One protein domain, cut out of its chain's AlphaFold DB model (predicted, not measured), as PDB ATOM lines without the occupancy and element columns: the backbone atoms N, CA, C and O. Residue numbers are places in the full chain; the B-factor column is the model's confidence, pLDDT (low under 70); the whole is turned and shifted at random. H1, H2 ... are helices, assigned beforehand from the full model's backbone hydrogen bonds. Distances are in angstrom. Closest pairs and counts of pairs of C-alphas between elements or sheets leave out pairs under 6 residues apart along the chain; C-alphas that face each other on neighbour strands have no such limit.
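AT A GLANCE: This is residues 8 to 93 of the 124 residues of an uncharacterized protein of Shimia marina (UniProt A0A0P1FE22). Three helices, H1, H2 and the short H3, stand in a row, and the long helix H4 runs back along the row, crossing H2 near the end where H2 begins. H1 and H2 are side by side as a loose helical hairpin, H3 is turned across H2 on the side away from H1, and a long loop, residues 61 to 73, leads round from H3 to H4. The printed part has 86 residues, with four named helices in the order H1, H2, H3, H4 and no named strand, and its class is all helix. It is compact, with a radius of gyration of the C-alphas of 13.5 A, and its C-alphas span 38 by 26 by 19 A.

IN THESE COORDINATES: H1, residues 8 to 21, begins at C-alpha 8, (232.689, 169.834, 283.805), and is 20.7 A long from first to last C-alpha. H2, residues 31 to 44, measures 20.0 A and ends at C-alpha 44, (240.496, 168.871, 275.097). H3, residues 53 to 60, measures 10.3 A. H4, residues 74 to 92, is the longest helix at 27.3 A and ends at C-alpha 92, (253.863, 160.589, 296.354).

HOW THE PARTS SIT: H2 is the hub, touching three other helices. H1 and H2 only just touch, with 3 pairs of C-alphas within 8 A, and the closest, those of Lys 10 and Leu 44, are 6.7 A apart. They form a helical hairpin at a shallow tilt of 3 degrees, opposite ways. H2 touches H3, the closest C-alphas being those of Ile 35 and Val 60, 6.3 A apart, and the two are about perpendicular at 73 degrees. H2 touches H4 with residues 31 to 36 alone, and H4 touches H2 with residues 78 to 82 alone; the closest C-alphas, those of Lys 32 and Leu 82, are 5.3 A apart, and the lines are about perpendicular at 86 degrees. H4 touches H3 with residues 74 to 76 alone, where the C-alphas of Gly 57 and Val 75, the closest, are 6.1 A apart, about perpendicular at 76 degrees. The helix packing is mostly crossed, with 1 of 4 touching pairs at a shallow tilt. H1 is apart from H3 and from H4. Each O i to N i+4 pair is within hydrogen-bond range in H2 and H3, against 9 of 10 in H1 and 14 of 15 in H4.

THE WHOLE: The two C-alphas farthest apart, those of Ala 8 and Thr 71, are 41.0 A from each other. The printed part has no cut. The links from H1 to H2 and from H2 to H3 are short, and the link from H3 to H4, 13 residues, is long. The mean pLDDT of the printed part is 81.1; residues 22 to 29 and 47 to 51 are under 70, the model's low confidence.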
ATOM      1  N   ALA A   8     232.259 170.023 282.417       75.88
ATOM      2  CA  ALA A   8     232.689 169.834 283.805       75.88
ATOM      3  C   ALA A   8     233.975 168.995 283.918       75.88
ATOM      4  O   ALA A   8     234.869 169.323 284.687       75.88
ATOM      5  N   GLN A   9     234.111 167.944 283.105       77.56
ATOM      6  CA  GLN A   9     235.318 167.112 283.105       77.56
ATOM      7  C   GLN A   9     236.519 167.832 282.485       77.56
ATOM      8  O   GLN A   9     237.655 167.567 282.870       77.56
ATOM      9  N   LYS A  10     236.286 168.718 281.509       78.38
ATOM     10  CA  LYS A  10     237.351 169.554 280.944       78.38
ATOM     11  C   LYS A  10     237.886 170.528 281.990       78.38
ATOM     12  O   LYS A  10     239.101 170.673 282.093       78.38
ATOM     13  N   GLU A  11     236.996 171.130 282.776       82.12
ATOM     14  CA  GLU A  11     237.376 172.019 283.877       82.12
ATOM     15  C   GLU A  11     238.204 171.272 284.930       82.12
ATOM     16  O   GLU A  11     239.326 171.679 285.216       82.12
ATOM     17  N   ASP A  12     237.736 170.108 285.395       82.62
ATOM     18  CA  ASP A  12     238.469 169.269 286.356       82.62
ATOM     19  C   ASP A  12     239.897 168.921 285.868       82.62
ATOM     20  O   ASP A  12     240.861 168.886 286.640       82.62
ATOM     21  N   VAL A  13     240.055 168.662 284.563       83.94
ATOM     22  CA  VAL A  13     241.358 168.391 283.933       83.94
ATOM     23  C   VAL A  13     242.258 169.628 283.944       83.94
ATOM     24  O   VAL A  13     243.453 169.507 284.237       83.94
ATOM     25  N   LEU A  14     241.714 170.804 283.628       85.00
ATOM     26  CA  LEU A  14     242.457 172.065 283.630       85.00
ATOM     27  C   LEU A  14     242.859 172.483 285.048       85.00
ATOM     28  O   LEU A  14     244.008 172.878 285.257       85.00
ATOM     29  N   GLU A  15     241.970 172.320 286.027       86.38
ATOM     30  CA  GLU A  15     242.274 172.552 287.442       86.38
ATOM     31  C   GLU A  15     243.410 171.642 287.920       86.38
ATOM     32  O   GLU A  15     244.365 172.102 288.552       86.38
ATOM     33  N   HIS A  16     243.368 170.354 287.563       87.06
ATOM     34  CA  HIS A  16     244.437 169.418 287.915       87.06
ATOM     35  C   HIS A  16     245.767 169.759 287.228       87.06
ATOM     36  O   HIS A  16     246.829 169.669 287.847       87.06
ATOM     37  N   LEU A  17     245.733 170.208 285.969       86.75
ATOM     38  CA  LEU A  17     246.915 170.699 285.258       86.75
ATOM     39  C   LEU A  17     247.520 171.941 285.932       86.75
ATOM     40  O   LEU A  17     248.745 172.034 286.047       86.75
ATOM     41  N   ALA A  18     246.691 172.876 286.396       86.69
ATOM     42  CA  ALA A  18     247.145 174.049 287.142       86.69
ATOM     43  C   ALA A  18     247.732 173.655 288.509       86.69
ATOM     44  O   ALA A  18     248.783 174.158 288.911       86.69
ATOM     45  N   ALA A  19     247.126 172.686 289.202       84.44
ATOM     46  CA  ALA A  19     247.638 172.181 290.475       84.44
ATOM     47  C   ALA A  19     249.056 171.591 290.348       84.44
ATOM     48  O   ALA A  19     249.874 171.748 291.260       84.44
ATOM     49  N   LEU A  20     249.389 170.976 289.205       81.88
ATOM     50  CA  LEU A  20     250.735 170.455 288.959       81.88
ATOM     51  C   LEU A  20     251.812 171.542 288.880       81.88
ATOM     52  O   LEU A  20     252.936 171.246 289.270       81.88
ATOM     53  N   GLN A  21     251.497 172.778 288.467       77.88
ATOM     54  CA  GLN A  21     252.473 173.888 288.422       77.88
ATOM     55  C   GLN A  21     253.104 174.171 289.791       77.88
ATOM     56  O   GLN A  21     254.265 174.559 289.891       77.88
ATOM     57  N   ASN A  22     252.328 173.964 290.855       69.94
ATOM     58  CA  ASN A  22     252.750 174.215 292.229       69.94
ATOM     59  C   ASN A  22     253.417 172.988 292.870       69.94
ATOM     60  O   ASN A  22     253.981 173.074 293.963       69.94
ATOM     61  N   ALA A  23     253.377 171.828 292.206       69.56
ATOM     62  CA  ALA A  23     254.057 170.636 292.669       69.56
ATOM     63  C   ALA A  23     255.540 170.713 292.284       69.56
ATOM     64  O   ALA A  23     255.887 170.882 291.119       69.56
ATOM     65  N   ASN A  24     256.415 170.500 293.271       58.19
ATOM     66  CA  ASN A  24     257.880 170.678 293.288       58.19
ATOM     67  C   ASN A  24     258.704 169.933 292.192       58.19
ATOM     68  O   ASN A  24     259.917 169.785 292.305       58.19
ATOM     69  N   ARG A  25     258.061 169.378 291.155       64.00
ATOM     70  CA  ARG A  25     258.666 168.675 290.008       64.00
ATOM     71  C   ARG A  25     258.262 169.247 288.638       64.00
ATOM     72  O   ARG A  25     258.799 168.782 287.630       64.00
ATOM     73  N   PHE A  26     257.362 170.230 288.603       65.56
ATOM     74  CA  PHE A  26     256.871 170.899 287.398       65.56
ATOM     75  C   PHE A  26     256.944 172.414 287.586       65.56
ATOM     76  O   PHE A  26     255.927 173.077 287.733       65.56
ATOM     77  N   GLU A  27     258.151 172.979 287.574       66.56
ATOM     78  CA  GLU A  27     258.269 174.437 287.472       66.56
ATOM     79  C   GLU A  27     257.501 174.910 286.226       66.56
ATOM     80  O   GLU A  27     257.639 174.310 285.153       66.56
ATOM     81  N   GLU A  28     256.707 175.973 286.365       59.00
ATOM     82  CA  GLU A  28     255.817 176.530 285.330       59.00
ATOM     83  C   GLU A  28     256.541 176.773 283.991       59.00
ATOM     84  O   GLU A  28     256.004 176.552 282.907       59.00
ATOM     85  N   ASN A  29     257.825 177.135 284.051       68.31
ATOM     86  CA  ASN A  29     258.655 177.394 282.876       68.31
ATOM     87  C   ASN A  29     259.449 176.180 282.368       68.31
ATOM     88  O   ASN A  29     260.203 176.291 281.394       68.31
ATOM     89  N   SER A  30     259.284 175.013 282.987       84.50
ATOM     90  CA  SER A  30     259.959 173.792 282.560       84.50
ATOM     91  C   SER A  30     259.394 173.286 281.230       84.50
ATOM     92  O   SER A  30     258.191 173.319 280.969       84.50
ATOM     93  N   ARG A  31     260.272 172.738 280.379       85.88
ATOM     94  CA  ARG A  31     259.866 172.109 279.107       85.88
ATOM     95  C   ARG A  31     258.830 171.006 279.315       85.88
ATOM     96  O   ARG A  31     257.936 170.852 278.497       85.88
ATOM     97  N   LYS A  32     258.922 170.277 280.429       85.50
ATOM     98  CA  LYS A  32     257.990 169.202 280.785       85.50
ATOM     99  C   LYS A  32     256.575 169.724 280.995       85.50
ATOM    100  O   LYS A  32     255.647 169.130 280.460       85.50
ATOM    101  N   TYR A  33     256.427 170.823 281.741       87.12
ATOM    102  CA  TYR A  33     255.119 171.427 281.976       87.12
ATOM    103  C   TYR A  33     254.509 171.943 280.670       87.12
ATOM    104  O   TYR A  33     253.381 171.591 280.350       87.12
ATOM    105  N   LYS A  34     255.289 172.660 279.851       89.19
ATOM    106  CA  LYS A  34     254.818 173.168 278.549       89.19
ATOM    107  C   LYS A  34     254.395 172.056 277.591       89.19
ATOM    108  O   LYS A  34     253.405 172.198 276.884       89.19
ATOM    109  N   ILE A  35     255.125 170.938 277.573       87.00
ATOM    110  CA  ILE A  35     254.723 169.758 276.798       87.00
ATOM    111  C   ILE A  35     253.408 169.204 277.342       87.00
ATOM    112  O   ILE A  35     252.495 168.976 276.563       87.00
ATOM    113  N   LEU A  36     253.291 169.009 278.657       86.50
ATOM    114  CA  LEU A  36     252.072 168.483 279.269       86.50
ATOM    115  C   LEU A  36     250.855 169.371 278.980       86.50
ATOM    116  O   LEU A  36     249.822 168.866 278.556       86.50
ATOM    117  N   GLU A  37     250.998 170.682 279.153       87.56
ATOM    118  CA  GLU A  37     249.964 171.667 278.843       87.56
ATOM    119  C   GLU A  37     249.539 171.594 277.372       87.56
ATOM    120  O   GLU A  37     248.345 171.559 277.078       87.56
ATOM    121  N   TYR A  38     250.501 171.519 276.448       86.62
ATOM    122  CA  TYR A  38     250.223 171.389 275.017       86.62
ATOM    123  C   TYR A  38     249.448 170.104 274.694       86.62
ATOM    124  O   TYR A  38     248.464 170.152 273.957       86.62
ATOM    125  N   LEU A  39     249.854 168.967 275.273       83.12
ATOM    126  CA  LEU A  39     249.177 167.680 275.087       83.12
ATOM    127  C   LEU A  39     247.737 167.722 275.618       83.12
ATOM    128  O   LEU A  39     246.819 167.300 274.920       83.12
ATOM    129  N   VAL A  40     247.532 168.268 276.820       85.25
ATOM    130  CA  VAL A  40     246.203 168.375 277.441       85.25
ATOM    131  C   VAL A  40     245.289 169.284 276.623       85.25
ATOM    132  O   VAL A  40     244.168 168.892 276.318       85.25
ATOM    133  N   LYS A  41     245.754 170.470 276.212       84.25
ATOM    134  CA  LYS A  41     244.941 171.394 275.404       84.25
ATOM    135  C   LYS A  41     244.542 170.783 274.064       84.25
ATOM    136  O   LYS A  41     243.367 170.823 273.711       84.25
ATOM    137  N   ALA A  42     245.487 170.165 273.356       78.62
ATOM    138  CA  ALA A  42     245.194 169.498 272.091       78.62
ATOM    139  C   ALA A  42     244.158 168.377 272.261       78.62
ATOM    140  O   ALA A  42     243.290 168.216 271.407       78.62
ATOM    141  N   GLU A  43     244.215 167.631 273.363       76.12
ATOM    142  CA  GLU A  43     243.246 166.575 273.653       76.12
ATOM    143  C   GLU A  43     241.850 167.135 273.967       76.12
ATOM    144  O   GLU A  43     240.855 166.664 273.416       76.12
ATOM    145  N   LEU A  44     241.763 168.197 274.775       77.81
ATOM    146  CA  LEU A  44     240.496 168.871 275.097       77.81
ATOM    147  C   LEU A  44     239.810 169.468 273.856       77.81
ATOM    148  O   LEU A  44     238.579 169.545 273.803       77.81
ATOM    149  N   GLU A  45     240.598 169.854 272.852       76.06
ATOM    150  CA  GLU A  45     240.134 170.325 271.543       76.06
ATOM    151  C   GLU A  45     239.793 169.186 270.560       76.06
ATOM    152  O   GLU A  45     239.319 169.448 269.454       76.06
ATOM    153  N   GLY A  46     240.031 167.921 270.926       71.06
ATOM    154  CA  GLY A  46     239.851 166.763 270.042       71.06
ATOM    155  C   GLY A  46     240.917 166.638 268.944       71.06
ATOM    156  O   GLY A  46     240.740 165.883 267.986       71.06
ATOM    157  N   ASN A  47     242.027 167.364 269.089       69.19
ATOM    158  CA  ASN A  47     243.156 167.445 268.166       69.19
ATOM    159  C   ASN A  47     244.313 166.492 268.534       69.19
ATOM    160  O   ASN A  47     245.423 166.677 268.031       69.19
ATOM    161  N   GLY A  48     244.073 165.462 269.356       63.03
ATOM    162  CA  GLY A  48     245.086 164.476 269.771       63.03
ATOM    163  C   GLY A  48     245.860 163.849 268.600       63.03
ATOM    164  O   GLY A  48     247.081 163.716 268.649       63.03
ATOM    165  N   ASP A  49     245.194 163.628 267.461       56.16
ATOM    166  CA  ASP A  49     245.798 163.089 266.228       56.16
ATOM    167  C   ASP A  49     246.889 164.010 265.616       56.16
ATOM    168  O   ASP A  49     247.689 163.590 264.769       56.16
ATOM    169  N   ARG A  50     246.937 165.290 266.020       54.88
ATOM    170  CA  ARG A  50     247.932 166.283 265.568       54.88
ATOM    171  C   ARG A  50     249.177 166.332 266.455       54.88
ATOM    172  O   ARG A  50     250.124 167.029 266.088       54.88
ATOM    173  N   LEU A  51     249.230 165.561 267.545       66.19
ATOM    174  CA  LEU A  51     250.340 165.498 268.505       66.19
ATOM    175  C   LEU A  51     251.575 164.753 267.962       66.19
ATOM    176  O   LEU A  51     252.180 163.906 268.618       66.19
ATOM    177  N   LYS A  52     251.981 165.072 266.731       72.00
ATOM    178  CA  LYS A  52     253.178 164.514 266.104       72.00
ATOM    179  C   LYS A  52     254.423 165.104 266.749       72.00
ATOM    180  O   LYS A  52     254.474 166.291 267.066       72.00
ATOM    181  N   ALA A  53     255.484 164.301 266.823       77.19
ATOM    182  CA  ALA A  53     256.768 164.736 267.368       77.19
ATOM    183  C   ALA A  53     257.289 166.035 266.722       77.19
ATOM    184  O   ALA A  53     257.860 166.868 267.415       77.19
ATOM    185  N   TYR A  54     257.041 166.240 265.423       79.94
ATOM    186  CA  TYR A  54     257.368 167.491 264.735       79.94
ATOM    187  C   TYR A  54     256.695 168.716 265.374       79.94
ATOM    188  O   TYR A  54     257.385 169.680 265.689       79.94
ATOM    189  N   ALA A  55     255.382 168.653 265.619       83.19
ATOM    190  CA  ALA A  55     254.613 169.757 266.190       83.19
ATOM    191  C   ALA A  55     255.110 170.108 267.599       83.19
ATOM    192  O   ALA A  55     255.396 171.261 267.881       83.19
ATOM    193  N   ILE A  56     255.365 169.106 268.446       85.12
ATOM    194  CA  ILE A  56     255.952 169.330 269.780       85.12
ATOM    195  C   ILE A  56     257.350 169.963 269.670       85.12
ATOM    196  O   ILE A  56     257.706 170.859 270.439       85.12
ATOM    197  N   GLY A  57     258.157 169.507 268.709       86.38
ATOM    198  CA  GLY A  57     259.476 170.066 268.430       86.38
ATOM    199  C   GLY A  57     259.417 171.553 268.090       86.38
ATOM    200  O   GLY A  57     260.156 172.342 268.678       86.38
ATOM    201  N   VAL A  58     258.531 171.934 267.175       88.31
ATOM    202  CA  VAL A  58     258.405 173.313 266.692       88.31
ATOM    203  C   VAL A  58     257.661 174.196 267.693       88.31
ATOM    204  O   VAL A  58     258.225 175.178 268.172       88.31
ATOM    205  N   ASP A  59     256.445 173.810 268.070       87.00
ATOM    206  CA  ASP A  59     255.498 174.647 268.816       87.00
ATOM    207  C   ASP A  59     255.880 174.799 270.295       87.00
ATOM    208  O   ASP A  59     255.620 175.833 270.905       87.00
ATOM    209  N   VAL A  60     256.506 173.774 270.889       89.50
ATOM    210  CA  VAL A  60     256.803 173.743 272.335       89.50
ATOM    211  C   VAL A  60     258.297 173.862 272.609       89.50
ATOM    212  O   VAL A  60     258.734 174.611 273.488       89.50
ATOM    213  N   LEU A  61     259.112 173.115 271.862       87.56
ATOM    214  CA  LEU A  61     260.562 173.068 272.061       87.56
ATOM    215  C   LEU A  61     261.323 174.129 271.257       87.56
ATOM    216  O   LEU A  61     262.553 174.159 271.337       87.56
ATOM    217  N   ASN A  62     260.608 175.013 270.546       90.38
ATOM    218  CA  ASN A  62     261.161 176.097 269.728       90.38
ATOM    219  C   ASN A  62     262.224 175.604 268.739       90.38
ATOM    220  O   ASN A  62     263.247 176.259 268.510       90.38
ATOM    221  N   ARG A  63     262.026 174.411 268.173       88.56
ATOM    222  CA  ARG A  63     262.859 173.944 267.068       88.56
ATOM    223  C   ARG A  63     262.407 174.635 265.786       88.56
ATOM    224  O   ARG A  63     261.220 174.822 265.549       88.56
ATOM    225  N   GLY A  64     263.368 175.049 264.965       90.38
ATOM    226  CA  GLY A  64     263.068 175.665 263.673       90.38
ATOM    227  C   GLY A  64     262.346 174.700 262.728       90.38
ATOM    228  O   GLY A  64     262.300 173.494 262.962       90.38
ATOM    229  N   SER A  65     261.844 175.222 261.609       88.62
ATOM    230  CA  SER A  65     261.113 174.444 260.598       88.62
ATOM    231  C   SER A  65     261.913 173.280 259.995       88.62
ATOM    232  O   SER A  65     261.312 172.330 259.497       88.62
ATOM    233  N   SER A  66     263.247 173.325 260.084       90.81
ATOM    234  CA  SER A  66     264.172 172.261 259.677       90.81
ATOM    235  C   SER A  66     264.290 171.105 260.681       90.81
ATOM    236  O   SER A  66     265.156 170.248 260.522       90.81
ATOM    237  N   PHE A  67     263.496 171.103 261.754       86.31
ATOM    238  CA  PHE A  67     263.484 170.030 262.741       86.31
ATOM    239  C   PHE A  67     263.045 168.703 262.120       86.31
ATOM    240  O   PHE A  67     261.983 168.616 261.508       86.31
ATOM    241  N   ASP A  68     263.831 167.657 262.354       81.56
ATOM    242  CA  ASP A  68     263.489 166.300 261.956       81.56
ATOM    243  C   ASP A  68     263.492 165.377 263.190       81.56
ATOM    244  O   ASP A  68     264.555 165.108 263.759       81.56
ATOM    245  N   PRO A  69     262.325 164.857 263.615       78.81
ATOM    246  CA  PRO A  69     262.239 163.953 264.757       78.81
ATOM    247  C   PRO A  69     262.932 162.601 264.518       78.81
ATOM    248  O   PRO A  69     263.137 161.850 265.477       78.81
ATOM    249  N   SER A  70     263.287 162.250 263.277       79.62
ATOM    250  CA  SER A  70     264.031 161.023 262.975       79.62
ATOM    251  C   SER A  70     265.499 161.125 263.411       79.62
ATOM    252  O   SER A  70     266.037 160.182 263.997       79.62
ATOM    253  N   THR A  71     266.112 162.298 263.229       83.50
ATOM    254  CA  THR A  71     267.530 162.558 263.521       83.50
ATOM    255  C   THR A  71     267.741 163.257 264.863       83.50
ATOM    256  O   THR A  71     268.756 163.024 265.521       83.50
ATOM    257  N   ASP A  72     266.770 164.043 265.331       83.50
ATOM    258  CA  ASP A  72     266.826 164.730 266.618       83.50
ATOM    259  C   ASP A  72     265.881 164.089 267.645       83.50
ATOM    260  O   ASP A  72     264.653 164.094 267.535       83.50
ATOM    261  N   SER A  73     266.477 163.532 268.697       86.00
ATOM    262  CA  SER A  73     265.760 162.787 269.733       86.00
ATOM    263  C   SER A  73     265.146 163.652 270.836       86.00
ATOM    264  O   SER A  73     264.551 163.092 271.758       86.00
ATOM    265  N   ILE A  74     265.244 164.988 270.771       86.56
ATOM    266  CA  ILE A  74     264.847 165.873 271.879       86.56
ATOM    267  C   ILE A  74     263.407 165.641 272.344       86.56
ATOM    268  O   ILE A  74     263.164 165.562 273.545       86.56
ATOM    269  N   VAL A  75     262.466 165.459 271.415       85.06
ATOM    270  CA  VAL A  75     261.057 165.224 271.754       85.06
ATOM    271  C   VAL A  75     260.913 163.898 272.494       85.06
ATOM    272  O   VAL A  75     260.278 163.852 273.543       85.06
ATOM    273  N   ARG A  76     261.571 162.830 272.019       83.81
ATOM    274  CA  ARG A  76     261.561 161.522 272.697       83.81
ATOM    275  C   ARG A  76     262.142 161.614 274.109       83.81
ATOM    276  O   ARG A  76     261.586 161.028 275.035       83.81
ATOM    277  N   VAL A  77     263.238 162.353 274.277       85.50
ATOM    278  CA  VAL A  77     263.898 162.547 275.576       85.50
ATOM    279  C   VAL A  77     263.004 163.324 276.541       85.50
ATOM    280  O   VAL A  77     262.834 162.901 277.684       85.50
ATOM    281  N   GLU A  78     262.407 164.432 276.104       86.62
ATOM    282  CA  GLU A  78     261.539 165.242 276.964       86.62
ATOM    283  C   GLU A  78     260.230 164.523 277.312       86.62
ATOM    284  O   GLU A  78     259.817 164.557 278.470       86.62
ATOM    285  N   ILE A  79     259.642 163.769 276.377       83.56
ATOM    286  CA  ILE A  79     258.480 162.911 276.649       83.56
ATOM    287  C   ILE A  79     258.823 161.826 277.678       83.56
ATOM    288  O   ILE A  79     258.072 161.613 278.630       83.56
ATOM    289  N   ALA A  80     259.984 161.173 277.557       83.81
ATOM    290  CA  ALA A  80     260.425 160.192 278.547       83.81
ATOM    291  C   ALA A  80     260.618 160.826 279.936       83.81
ATOM    292  O   ALA A  80     260.192 160.258 280.942       83.81
ATOM    293  N   ARG A  81     261.210 162.026 279.995       87.19
ATOM    294  CA  ARG A  81     261.406 162.784 281.239       87.19
ATOM    295  C   ARG A  81     260.098 163.257 281.863       87.19
ATOM    296  O   ARG A  81     260.028 163.330 283.093       87.19
ATOM    297  N   LEU A  82     259.116 163.623 281.045       86.00
ATOM    298  CA  LEU A  82     257.775 164.000 281.481       86.00
ATOM    299  C   LEU A  82     257.056 162.788 282.075       86.00
ATOM    300  O   LEU A  82     256.584 162.862 283.205       86.00
ATOM    301  N   ARG A  83     257.081 161.647 281.380       84.50
ATOM    302  CA  ARG A  83     256.507 160.391 281.874       84.50
ATOM    303  C   ARG A  83     257.074 159.998 283.240       84.50
ATOM    304  O   ARG A  83     256.311 159.789 284.174       84.50
ATOM    305  N   THR A  84     258.399 159.995 283.402       86.38
ATOM    306  CA  THR A  84     259.024 159.709 284.707       86.38
ATOM    307  C   THR A  84     258.650 160.739 285.777       86.38
ATOM    308  O   THR A  84     258.497 160.384 286.941       86.38
ATOM    309  N   ALA A  85     258.492 162.018 285.420       86.25
ATOM    310  CA  ALA A  85     258.074 163.042 286.378       86.25
ATOM    311  C   ALA A  85     256.634 162.827 286.867       86.25
ATOM    312  O   ALA A  85     256.391 162.963 288.065       86.25
ATOM    313  N   LEU A  86     255.715 162.451 285.971       84.62
ATOM    314  CA  LEU A  86     254.329 162.108 286.305       84.62
ATOM    315  C   LEU A  86     254.262 160.850 287.178       84.62
ATOM    316  O   LEU A  86     253.635 160.882 288.234       84.62
ATOM    317  N   GLU A  87     254.978 159.786 286.797       85.00
ATOM    318  CA  GLU A  87     255.086 158.548 287.585       85.00
ATOM    319  C   GLU A  87     255.557 158.853 289.022       85.00
ATOM    320  O   GLU A  87     254.899 158.481 289.993       85.00
ATOM    321  N   LEU A  88     256.656 159.604 289.178       86.38
ATOM    322  CA  LEU A  88     257.182 159.992 290.493       86.38
ATOM    323  C   LEU A  88     256.241 160.917 291.270       86.38
ATOM    324  O   LEU A  88     256.162 160.816 292.493       86.38
ATOM    325  N   HIS A  89     255.553 161.834 290.590       85.44
ATOM    326  CA  HIS A  89     254.609 162.737 291.237       85.44
ATOM    327  C   HIS A  89     253.431 161.962 291.838       85.44
ATOM    328  O   HIS A  89     253.156 162.123 293.028       85.44
ATOM    329  N   TYR A  90     252.789 161.087 291.059       84.75
ATOM    330  CA  TYR A  90     251.613 160.335 291.512       84.75
ATOM    331  C   TYR A  90     251.936 159.212 292.498       84.75
ATOM    332  O   TYR A  90     251.052 158.803 293.249       84.75
ATOM    333  N   LEU A  91     253.190 158.750 292.559       87.25
ATOM    334  CA  LEU A  91     253.651 157.862 293.632       87.25
ATOM    335  C   LEU A  91     253.594 158.534 295.011       87.25
ATOM    336  O   LEU A  91     253.295 157.872 295.999       87.25
ATOM    337  N   SER A  92     253.885 159.835 295.091       86.31
ATOM    338  CA  SER A  92     253.863 160.589 296.354       86.31
ATOM    339  C   SER A  92     252.565 161.371 296.581       86.31
ATOM    340  O   SER A  92     252.270 161.726 297.717       86.31
ATOM    341  N   ASN A  93     251.802 161.643 295.520       83.25
ATOM    342  CA  ASN A  93     250.604 162.482 295.544       83.25
ATOM    343  C   ASN A  93     249.455 161.747 294.836       83.25
ATOM    344  O   ASN A  93     249.203 161.984 293.651       83.25
TER     345      ASN A  93